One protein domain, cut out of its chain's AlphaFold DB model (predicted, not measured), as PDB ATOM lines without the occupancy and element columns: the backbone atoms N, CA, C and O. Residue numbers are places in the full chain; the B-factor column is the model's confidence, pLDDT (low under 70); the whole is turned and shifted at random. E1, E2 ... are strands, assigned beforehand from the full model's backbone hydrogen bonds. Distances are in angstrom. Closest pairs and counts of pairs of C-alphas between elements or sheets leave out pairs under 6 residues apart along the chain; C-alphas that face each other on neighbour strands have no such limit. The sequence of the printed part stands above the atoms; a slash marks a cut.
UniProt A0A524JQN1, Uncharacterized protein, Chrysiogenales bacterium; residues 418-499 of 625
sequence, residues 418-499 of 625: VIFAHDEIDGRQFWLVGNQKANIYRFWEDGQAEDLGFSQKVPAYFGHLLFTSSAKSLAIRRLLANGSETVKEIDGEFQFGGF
ATOM      1  N   VAL A 418     166.762 167.634 154.969       86.19
ATOM      2  CA  VAL A 418     166.437 166.343 155.574       86.19
ATOM      3  C   VAL A 418     164.931 166.253 155.749       86.19
ATOM      4  O   VAL A 418     164.306 167.175 156.268       86.19
ATOM      5  N   ILE A 419     164.350 165.127 155.333       89.25
ATOM      6  CA  ILE A 419     162.974 164.797 155.699       89.25
ATOM      7  C   ILE A 419     162.994 164.332 157.152       89.25
ATOM      8  O   ILE A 419     163.689 163.361 157.489       89.25
ATOM      9  N   PHE A 420     162.273 165.039 158.015       87.19
ATOM     10  CA  PHE A 420     162.228 164.724 159.443       87.19
ATOM     11  C   PHE A 420     160.856 164.240 159.907       87.19
ATOM     12  O   PHE A 420     160.782 163.610 160.958       87.19
ATOM     13  N   ALA A 421     159.794 164.465 159.127       89.38
ATOM     14  CA  ALA A 421     158.455 163.990 159.453       89.38
ATOM     15  C   ALA A 421     157.538 163.885 158.228       89.38
ATOM     16  O   ALA A 421     157.864 164.370 157.141       89.38
ATOM     17  N   HIS A 422     156.391 163.248 158.434       92.19
ATOM     18  CA  HIS A 422     155.283 163.132 157.492       92.19
ATOM     19  C   HIS A 422     153.971 163.164 158.283       92.19
ATOM     20  O   HIS A 422     153.984 162.815 159.465       92.19
ATOM     21  N   ASP A 423     152.879 163.571 157.642       92.31
ATOM     22  CA  ASP A 423     151.535 163.498 158.220       92.31
ATOM     23  C   ASP A 423     150.453 163.690 157.140       92.31
ATOM     24  O   ASP A 423     150.762 163.831 155.949       92.31
ATOM     25  N   GLU A 424     149.193 163.719 157.563       93.44
ATOM     26  CA  GLU A 424     148.017 163.958 156.735       93.44
ATOM     27  C   GLU A 424     147.123 165.054 157.336       93.44
ATOM     28  O   GLU A 424     146.841 165.065 158.532       93.44
ATOM     29  N   ILE A 425     146.650 165.979 156.496       93.19
ATOM     30  CA  ILE A 425     145.621 166.970 156.853       93.19
ATOM     31  C   ILE A 425     144.552 166.954 155.764       93.19
ATOM     32  O   ILE A 425     144.872 167.069 154.583       93.19
ATOM     33  N   ASP A 426     143.286 166.819 156.160       92.62
ATOM     34  CA  ASP A 426     142.122 166.802 155.262       92.62
ATOM     35  C   ASP A 426     142.250 165.797 154.098       92.62
ATOM     36  O   ASP A 426     141.887 166.089 152.957       92.62
ATOM     37  N   GLY A 427     142.802 164.608 154.366       93.25
ATOM     38  CA  GLY A 427     142.996 163.571 153.347       93.25
ATOM     39  C   GLY A 427     144.220 163.770 152.448       93.25
ATOM     40  O   GLY A 427     144.443 162.952 151.558       93.25
ATOM     41  N   ARG A 428     144.993 164.849 152.637       93.69
ATOM     42  CA  ARG A 428     146.180 165.170 151.830       93.69
ATOM     43  C   ARG A 428     147.453 164.871 152.601       93.69
ATOM     44  O   ARG A 428     147.674 165.405 153.692       93.69
ATOM     45  N   GLN A 429     148.323 164.069 151.998       94.38
ATOM     46  CA  GLN A 429     149.614 163.726 152.591       94.38
ATOM     47  C   GLN A 429     150.645 164.838 152.395       94.38
ATOM     48  O   GLN A 429     150.718 165.470 151.331       94.38
ATOM     49  N   PHE A 430     151.496 165.029 153.403       94.81
ATOM     50  CA  PHE A 430     152.648 165.911 153.304       94.81
ATOM     51  C   PHE A 430     153.891 165.378 154.021       94.81
ATOM     52  O   PHE A 430     153.835 164.519 154.901       94.81
ATOM     53  N   TRP A 431     155.038 165.951 153.658       94.25
ATOM     54  CA  TRP A 431     156.338 165.710 154.276       94.25
ATOM     55  C   TRP A 431     156.933 167.014 154.781       94.25
ATOM     56  O   TRP A 431     156.836 168.051 154.126       94.25
ATOM     57  N   LEU A 432     157.586 166.956 155.937       92.75
ATOM     58  CA  LEU A 432     158.311 168.087 156.497       92.75
ATOM     59  C   LEU A 432     159.800 167.948 156.210       92.75
ATOM     60  O   LEU A 432     160.441 166.948 156.561       92.75
ATOM     61  N   VAL A 433     160.341 168.981 155.576       90.81
ATOM     62  CA  VAL A 433     161.730 169.055 155.138       90.81
ATOM     63  C   VAL A 433     162.396 170.256 155.785       90.81
ATOM     64  O   VAL A 433     161.900 171.374 155.708       90.81
ATOM     65  N   GLY A 434     163.542 170.042 156.421       86.81
ATOM     66  CA  GLY A 434     164.272 171.111 157.093       86.81
ATOM     67  C   GLY A 434     165.625 170.646 157.614       86.81
ATOM     68  O   GLY A 434     165.994 169.478 157.490       86.81
ATOM     69  N   ASN A 435     166.382 171.578 158.184       77.44
ATOM     70  CA  ASN A 435     167.609 171.305 158.931       77.44
ATOM     71  C   ASN A 435     167.865 172.463 159.919       77.44
ATOM     72  O   ASN A 435     167.142 173.458 159.913       77.44
ATOM     73  N   GLN A 436     168.887 172.351 160.769       70.31
ATOM     74  CA  GLN A 436     169.306 173.434 161.656       70.31
ATOM     75  C   GLN A 436     169.637 174.706 160.862       70.31
ATOM     76  O   GLN A 436     170.297 174.646 159.822       70.31
ATOM     77  N   LYS A 437     169.205 175.861 161.381       77.56
ATOM     78  CA  LYS A 437     169.422 177.181 160.767       77.56
ATOM     79  C   LYS A 437     168.943 177.248 159.310       77.56
ATOM     80  O   LYS A 437     169.578 177.902 158.480       77.56
ATOM     81  N   ALA A 438     167.835 176.580 159.009       74.19
ATOM     82  CA  ALA A 438     167.176 176.625 157.712       74.19
ATOM     83  C   ALA A 438     165.666 176.834 157.879       74.19
ATOM     84  O   ALA A 438     165.107 176.634 158.963       74.19
ATOM     85  N   ASN A 439     165.019 177.241 156.785       85.56
ATOM     86  CA  ASN A 439     163.565 177.233 156.705       85.56
ATOM     87  C   ASN A 439     163.054 175.790 156.694       85.56
ATOM     88  O   ASN A 439     163.723 174.864 156.219       85.56
ATOM     89  N   ILE A 440     161.865 175.624 157.251       90.75
ATOM     90  CA  ILE A 440     161.111 174.385 157.277       90.75
ATOM     91  C   ILE A 440     160.092 174.476 156.160       90.75
ATOM     92  O   ILE A 440     159.296 175.409 156.116       90.75
ATOM     93  N   TYR A 441     160.095 173.482 155.288       93.19
ATOM     94  CA  TYR A 441     159.139 173.375 154.206       93.19
ATOM     95  C   TYR A 441     158.182 172.217 154.449       93.19
ATOM     96  O   TYR A 441     158.586 171.139 154.891       93.19
ATOM     97  N   ARG A 442     156.916 172.441 154.107       94.81
ATOM     98  CA  ARG A 442     155.901 171.407 153.942       94.81
ATOM     99  C   ARG A 442     155.755 171.090 152.463       94.81
ATOM    100  O   ARG A 442     155.454 171.973 151.668       94.81
ATOM    101  N   PHE A 443     155.995 169.838 152.105       95.44
ATOM    102  CA  PHE A 443     155.873 169.309 150.751       95.44
ATOM    103  C   PHE A 443     154.603 168.482 150.648       95.44
ATOM    104  O   PHE A 443     154.484 167.482 151.346       95.44
ATOM    105  N   TRP A 444     153.674 168.890 149.798       96.06
ATOM    106  CA  TRP A 444     152.409 168.206 149.568       96.06
ATOM    107  C   TRP A 444     152.521 167.168 148.452       96.06
ATOM    108  O   TRP A 444     153.268 167.339 147.490       96.06
ATOM    109  N   GLU A 445     151.733 166.098 148.532       95.12
ATOM    110  CA  GLU A 445     151.756 165.000 147.551       95.12
ATOM    111  C   GLU A 445     151.370 165.360 146.106       95.12
ATOM    112  O   GLU A 445     151.580 164.552 145.189       95.12
ATOM    113  N   ASP A 446     150.815 166.555 145.910       94.25
ATOM    114  CA  ASP A 446     150.459 167.152 144.623       94.25
ATOM    115  C   ASP A 446     151.565 168.051 144.038       94.25
ATOM    116  O   ASP A 446     151.410 168.583 142.939       94.25
ATOM    117  N   GLY A 447     152.697 168.193 144.737       94.62
ATOM    118  CA  GLY A 447     153.844 168.995 144.306       94.62
ATOM    119  C   GLY A 447     153.853 170.434 144.817       94.62
ATOM    120  O   GLY A 447     154.779 171.180 144.488       94.62
ATOM    121  N   GLN A 448     152.879 170.847 145.633       94.75
ATOM    122  CA  GLN A 448     152.942 172.150 146.298       94.75
ATOM    123  C   GLN A 448     153.981 172.142 147.428       94.75
ATOM    124  O   GLN A 448     154.098 171.175 148.181       94.75
ATOM    125  N   ALA A 449     154.730 173.235 147.569       93.56
ATOM    126  CA  ALA A 449     155.644 173.456 148.685       93.56
ATOM    127  C   ALA A 449     155.267 174.737 149.427       93.56
ATOM    128  O   ALA A 449     154.995 175.765 148.810       93.56
ATOM    129  N   GLU A 450     155.295 174.678 150.751       94.00
ATOM    130  CA  GLU A 450     154.926 175.783 151.627       94.00
ATOM    131  C   GLU A 450     156.029 176.039 152.652       94.00
ATOM    132  O   GLU A 450     156.536 175.105 153.269       94.00
ATOM    133  N   ASP A 451     156.405 177.304 152.827       92.62
ATOM    134  CA  ASP A 451     157.368 177.724 153.844       92.62
ATOM    135  C   ASP A 451     156.652 177.894 155.191       92.62
ATOM    136  O   ASP A 451     155.782 178.752 155.346       92.62
ATOM    137  N   LEU A 452     157.014 177.063 156.167       92.31
ATOM    138  CA  LEU A 452     156.471 177.097 157.526       92.31
ATOM    139  C   LEU A 452     157.289 177.996 158.469       92.31
ATOM    140  O   LEU A 452     156.964 178.117 159.655       92.31
ATOM    141  N   GLY A 453     158.343 178.634 157.958       89.19
ATOM    142  CA  GLY A 453     159.217 179.539 158.688       89.19
ATOM    143  C   GLY A 453     160.543 178.906 159.099       89.19
ATOM    144  O   GLY A 453     160.943 177.840 158.644       89.19
ATOM    145  N   PHE A 454     161.262 179.600 159.976       87.00
ATOM    146  CA  PHE A 454     162.652 179.301 160.308       87.00
ATOM    147  C   PHE A 454     162.803 178.626 161.675       87.00
ATOM    148  O   PHE A 454     162.126 179.001 162.636       87.00
ATOM    149  N   SER A 455     163.758 177.696 161.799       87.31
ATOM    150  CA  SER A 455     164.215 177.204 163.104       87.31
ATOM    151  C   SER A 455     165.730 177.305 163.254       87.31
ATOM    152  O   SER A 455     166.506 176.923 162.376       87.31
ATOM    153  N   GLN A 456     166.173 177.828 164.403       87.50
ATOM    154  CA  GLN A 456     167.599 177.965 164.703       87.50
ATOM    155  C   GLN A 456     168.259 176.621 165.022       87.50
ATOM    156  O   GLN A 456     169.457 176.456 164.778       87.50
ATOM    157  N   LYS A 457     167.490 175.668 165.554       86.38
ATOM    158  CA  LYS A 457     167.933 174.311 165.895       86.38
ATOM    159  C   LYS A 457     167.191 173.291 165.024       86.38
ATOM    160  O   LYS A 457     166.392 173.667 164.172       86.38
ATOM    161  N   VAL A 458     167.511 172.007 165.174       82.69
ATOM    162  CA  VAL A 458     166.838 170.935 164.424       82.69
ATOM    163  C   VAL A 458     165.359 170.896 164.841       82.69
ATOM    164  O   VAL A 458     165.098 170.763 166.040       82.69
ATOM    165  N   PRO A 459     164.406 171.040 163.903       88.81
ATOM    166  CA  PRO A 459     162.986 170.984 164.223       88.81
ATOM    167  C   PRO A 459     162.548 169.561 164.570       88.81
ATOM    168  O   PRO A 459     163.193 168.582 164.190       88.81
ATOM    169  N   ALA A 460     161.421 169.460 165.265       89.00
ATOM    170  CA  ALA A 460     160.815 168.195 165.654       89.00
ATOM    171  C   ALA A 460     159.318 168.181 165.324       89.00
ATOM    172  O   ALA A 460     158.685 169.233 165.297       89.00
ATOM    173  N   TYR A 461     158.746 167.003 165.077       89.62
ATOM    174  CA  TYR A 461     157.315 166.851 164.816       89.62
ATOM    175  C   TYR A 461     156.769 165.640 165.566       89.62
ATOM    176  O   TYR A 461     157.215 164.522 165.321       89.62
ATOM    177  N   PHE A 462     155.837 165.853 166.490       88.56
ATOM    178  CA  PHE A 462     155.289 164.797 167.345       88.56
ATOM    179  C   PHE A 462     153.829 165.086 167.667       88.56
ATOM    180  O   PHE A 462     153.481 166.240 167.904       88.56
ATOM    181  N   GLY A 463     152.983 164.052 167.697       87.06
ATOM    182  CA  GLY A 463     151.568 164.201 168.059       87.06
ATOM    183  C   GLY A 463     150.842 165.262 167.226       87.06
ATOM    184  O   GLY A 463     150.108 166.073 167.781       87.06
ATOM    185  N   HIS A 464     151.105 165.304 165.916       90.31
ATOM    186  CA  HIS A 464     150.569 166.302 164.978       90.31
ATOM    187  C   HIS A 464     150.982 167.766 165.266       90.31
ATOM    188  O   HIS A 464     150.378 168.715 164.753       90.31
ATOM    189  N   LEU A 465     152.030 167.979 166.072       92.44
ATOM    190  CA  LEU A 465     152.555 169.296 166.441       92.44
ATOM    191  C   LEU A 465     153.991 169.486 165.947       92.44
ATOM    192  O   LEU A 465     154.855 168.627 166.123       92.44
ATOM    193  N   LEU A 466     154.252 170.656 165.366       92.81
ATOM    194  CA  LEU A 466     155.565 171.111 164.930       92.81
ATOM    195  C   LEU A 466     156.250 171.916 166.035       92.81
ATOM    196  O   LEU A 466     155.733 172.924 166.511       92.81
ATOM    197  N   PHE A 467     157.458 171.496 166.381       92.19
ATOM    198  CA  PHE A 467     158.317 172.102 167.386       92.19
ATOM    199  C   PHE A 467     159.454 172.849 166.697       92.19
ATOM    200  O   PHE A 467     160.306 172.238 166.040       92.19
ATOM    201  N   THR A 468     159.488 174.171 166.862       91.75
ATOM    202  CA  THR A 468     160.566 175.018 166.344       91.75
ATOM    203  C   THR A 468     161.217 175.802 167.470       91.75
ATOM    204  O   THR A 468     160.551 176.427 168.292       91.75
ATOM    205  N   SER A 469     162.548 175.764 167.531       90.38
ATOM    206  CA  SER A 469     163.300 176.462 168.578       90.38
ATOM    207  C   SER A 469     163.965 177.730 168.052       90.38
ATOM    208  O   SER A 469     164.536 177.749 166.952       90.38
ATOM    209  N   SER A 470     163.919 178.770 168.882       90.56
ATOM    210  CA  SER A 470     164.754 179.964 168.809       90.56
ATOM    211  C   SER A 470     165.887 179.872 169.849       90.56
ATOM    212  O   SER A 470     166.058 178.848 170.513       90.56
ATOM    213  N   ALA A 471     166.672 180.938 170.009       87.88
ATOM    214  CA  ALA A 471     167.698 181.020 171.048       87.88
ATOM    215  C   ALA A 471     167.106 181.094 172.466       87.88
ATOM    216  O   ALA A 471     167.833 180.877 173.430       87.88
ATOM    217  N   LYS A 472     165.825 181.461 172.601       93.31
ATOM    218  CA  LYS A 472     165.199 181.782 173.893       93.31
ATOM    219  C   LYS A 472     163.815 181.175 174.092       93.31
ATOM    220  O   LYS A 472     163.244 181.373 175.156       93.31
ATOM    221  N   SER A 473     163.264 180.499 173.093       94.75
ATOM    222  CA  SER A 473     161.925 179.934 173.175       94.75
ATOM    223  C   SER A 473     161.763 178.690 172.311       94.75
ATOM    224  O   SER A 473     162.504 178.449 171.350       94.75
ATOM    225  N   LEU A 474     160.754 177.904 172.663       94.50
ATOM    226  CA  LEU A 474     160.191 176.825 171.870       94.50
ATOM    227  C   LEU A 474     158.778 177.212 171.444       94.50
ATOM    228  O   LEU A 474     157.894 177.346 172.290       94.50
ATOM    229  N   ALA A 475     158.561 177.334 170.140       95.31
ATOM    230  CA  ALA A 475     157.234 177.478 169.567       95.31
ATOM    231  C   ALA A 475     156.673 176.094 169.212       95.31
ATOM    232  O   ALA A 475     157.309 175.309 168.503       95.31
ATOM    233  N   ILE A 476     155.468 175.817 169.701       95.31
ATOM    234  CA  ILE A 476     154.685 174.618 169.409       95.31
ATOM    235  C   ILE A 476     153.557 175.041 168.480       95.31
ATOM    236  O   ILE A 476     152.716 175.869 168.843       95.31
ATOM    237  N   ARG A 477     153.547 174.489 167.273       95.81
ATOM    238  CA  ARG A 477     152.633 174.878 166.204       95.81
ATOM    239  C   ARG A 477     151.769 173.708 165.773       95.81
ATOM    240  O   ARG A 477     152.276 172.609 165.571       95.81
ATOM    241  N   ARG A 478     150.480 173.955 165.571       95.25
ATOM    242  CA  ARG A 478     149.590 173.026 164.876       95.25
ATOM    243  C   ARG A 478     149.604 173.376 163.398       95.25
ATOM    244  O   ARG A 478     149.506 174.546 163.029       95.25
ATOM    245  N   LEU A 479     149.760 172.363 162.556       94.94
ATOM    246  CA  LEU A 479     149.684 172.538 161.112       94.94
ATOM    247  C   LEU A 479     148.215 172.501 160.689       94.94
ATOM    248  O   LEU A 479     147.473 171.616 161.102       94.94
ATOM    249  N   LEU A 480     147.805 173.488 159.895       94.38
ATOM    250  CA  LEU A 480     146.453 173.604 159.346       94.38
ATOM    251  C   LEU A 480     146.498 173.306 157.844       94.38
ATOM    252  O   LEU A 480     147.583 173.273 157.261       94.38
ATOM    253  N   ALA A 481     145.344 173.137 157.196       90.75
ATOM    254  CA  ALA A 481     145.276 172.932 155.744       90.75
ATOM    255  C   ALA A 481     146.048 174.014 154.969       90.75
ATOM    256  O   ALA A 481     146.775 173.711 154.030       90.75
ATOM    257  N   ASN A 482     145.960 175.260 155.446       88.56
ATOM    258  CA  ASN A 482     146.723 176.399 154.953       88.56
ATOM    259  C   ASN A 482     147.450 177.054 156.137       88.56
ATOM    260  O   ASN A 482     146.800 177.588 157.038       88.56
ATOM    261  N   GLY A 483     148.782 177.019 156.153       91.25
ATOM    262  CA  GLY A 483     149.597 177.615 157.206       91.25
ATOM    263  C   GLY A 483     149.761 176.769 158.471       91.25
ATOM    264  O   GLY A 483     149.621 175.544 158.497       91.25
ATOM    265  N   SER A 484     150.098 177.466 159.553       94.56
ATOM    266  CA  SER A 484     150.243 176.910 160.896       94.56
ATOM    267  C   SER A 484     149.781 177.926 161.935       94.56
ATOM    268  O   SER A 484     149.910 179.132 161.719       94.56
ATOM    269  N   GLU A 485     149.277 177.447 163.068       95.69
ATOM    270  CA  GLU A 485     148.943 178.276 164.228       95.69
ATOM    271  C   GLU A 485     149.879 177.952 165.395       95.69
ATOM    272  O   GLU A 485     150.198 176.788 165.642       95.69
ATOM    273  N   THR A 486     150.335 178.969 166.127       96.75
ATOM    274  CA  THR A 486     151.083 178.751 167.372       96.75
ATOM    275  C   THR A 486     150.101 178.368 168.471       96.75
ATOM    276  O   THR A 486     149.285 179.183 168.886       96.75
ATOM    277  N   VAL A 487     150.203 177.133 168.961       97.00
ATOM    278  CA  VAL A 487     149.381 176.620 170.068       97.00
ATOM    279  C   VAL A 487     149.947 177.077 171.405       97.00
ATOM    280  O   VAL A 487     149.205 177.405 172.329       97.00
ATOM    281  N   LYS A 488     151.278 177.082 171.523       96.56
ATOM    282  CA  LYS A 488     151.978 177.468 172.746       96.56
ATOM    283  C   LYS A 488     153.386 177.939 172.422       96.56
ATOM    284  O   LYS A 488     154.039 177.387 171.541       96.56
ATOM    285  N   GLU A 489     153.864 178.916 173.175       96.69
ATOM    286  CA  GLU A 489     155.274 179.289 173.205       96.69
ATOM    287  C   GLU A 489     155.790 179.134 174.635       96.69
ATOM    288  O   GLU A 489     155.082 179.436 175.599       96.69
ATOM    289  N   ILE A 490     156.984 178.566 174.773       95.88
ATOM    290  CA  ILE A 490     157.601 178.268 176.064       95.88
ATOM    291  C   ILE A 490     158.985 178.904 176.085       95.88
ATOM    292  O   ILE A 490     159.813 178.596 175.229       95.88
ATOM    293  N   ASP A 491     159.244 179.757 177.071       96.19
ATOM    294  CA  ASP A 491     160.548 180.400 177.249       96.19
ATOM    295  C   ASP A 491     161.616 179.401 177.704       96.19
ATOM    296  O   ASP A 491     161.344 178.492 178.487       96.19
ATOM    297  N   GLY A 492     162.852 179.585 177.260       93.25
ATOM    298  CA  GLY A 492     164.006 178.763 177.624       93.25
ATOM    299  C   GLY A 492     164.843 178.358 176.417       93.25
ATOM    300  O   GLY A 492     164.410 178.432 175.263       93.25
ATOM    301  N   GLU A 493     166.069 177.916 176.676       91.94
ATOM    302  CA  GLU A 493     166.934 177.419 175.617       91.94
ATOM    303  C   GLU A 493     166.677 175.926 175.370       91.94
ATOM    304  O   GLU A 493     167.190 175.069 176.086       91.94
ATOM    305  N   PHE A 494     165.918 175.603 174.322       90.75
ATOM    306  CA  PHE A 494     165.547 174.219 174.016       90.75
ATOM    307  C   PHE A 494     166.519 173.525 173.072       90.75
ATOM    308  O   PHE A 494     167.051 174.148 172.158       90.75
ATOM    309  N   GLN A 495     166.720 172.221 173.236       86.31
ATOM    310  CA  GLN A 495     167.357 171.362 172.242       86.31
ATOM    311  C   GLN A 495     166.713 169.976 172.266       86.31
ATOM    312  O   GLN A 495     166.810 169.248 173.251       86.31
ATOM    313  N   PHE A 496     166.108 169.582 171.152       79.94
ATOM    314  CA  PHE A 496     165.693 168.201 170.929       79.94
ATOM    315  C   PHE A 496     166.863 167.441 170.292       79.94
ATOM    316  O   PHE A 496     167.545 167.963 169.406       79.94
ATOM    317  N   GLY A 497     167.179 166.257 170.827       61.59
ATOM    318  CA  GLY A 497     168.337 165.460 170.411       61.59
ATOM    319  C   GLY A 497     168.320 165.161 168.908       61.59
ATOM    320  O   GLY A 497     167.307 164.744 168.358       61.59
ATOM    321  N   GLY A 498     169.453 165.389 168.239       52.59
ATOM    322  CA  GLY A 498     169.594 165.412 166.778       52.59
ATOM    323  C   GLY A 498     169.710 164.055 166.081       52.59
ATOM    324  O   GLY A 498     170.461 163.948 165.116       52.59
ATOM    325  N   PHE A 499     168.984 163.028 166.521       53.56
ATOM    326  CA  PHE A 499     168.984 161.728 165.847       53.56
ATOM    327  C   PHE A 499     167.556 161.220 165.650       53.56
ATOM    328  O   PHE A 499     167.108 160.304 166.329       53.56
TER     329      PHE A 499
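Overview. This is residues 418 to 499 of the 625 residues of an uncharacterized protein of Chrysiogenales bacterium (UniProt A0A524JQN1). Two strongly twisted four-stranded sheets lie face to face as a sandwich, their strands nearly aligned, at 12 degrees. Each sheet is a meander, each strand the antiparallel neighbour of the one before, and the chain changes sheets once, between E4 and E5. The printed part has 82 residues, no named helix and eight strands, E1 to E8 in order, class all strand. The whole is compact, with a radius of gyration of the C-alphas of 12.1 A, and only just elongated, spanning 37 by 24 by 19 A.

Along the chain. E1, residues 418 to 425, begins at C-alpha 418 (166.437, 166.343, 155.574) and is 20.9 A long. E2 holds residues 428 to 434, 19.8 A, E3 438 to 444, 18.8 A, and E4 449 to 455, 17.2 A. E5, residues 460 to 462, is 6.7 A long, E6, 465 to 469, 13.1 A, and E7, 473 to 479, 18.7 A. E8, residues 484 to 491, is 19.6 A long, bends by 59 degrees at residue 487 and ends at C-alpha 491 (160.548, 180.400, 177.249).

Arrangement. In the first sheet, E1 - E2 - E3 - E4, pairs within hydrogen-bond range include N 430 and O 423, 2.9 A, for the hairpin E1 and E2, N 431 and O 443, 2.8 A, for the hairpin E2 and E3, and N 442 and O 450, 2.8 A, for the hairpin E3 and E4. In the second, E5 - E6 - E7 - E8, they include N 467 and O 460, 2.8 A, N 466 and O 477, 2.8 A, and N 476 and O 488, 2.8 A, for its three hairpins in turn. Between the sheets, the closest C-alphas of E1 and E5 are those of Ala 421 and Tyr 461, 6.2 A, and of E4 and E6 those of Ser 455 and Thr 468, 5.3 A. E1 and E8 are apart.

Size, cuts and confidence. The C-alphas farthest apart, of Asp 446 and Gly 492, are 37.5 A from each other. The printed part has no cut and no long link. Residues 497 to 499 have pLDDT under 70.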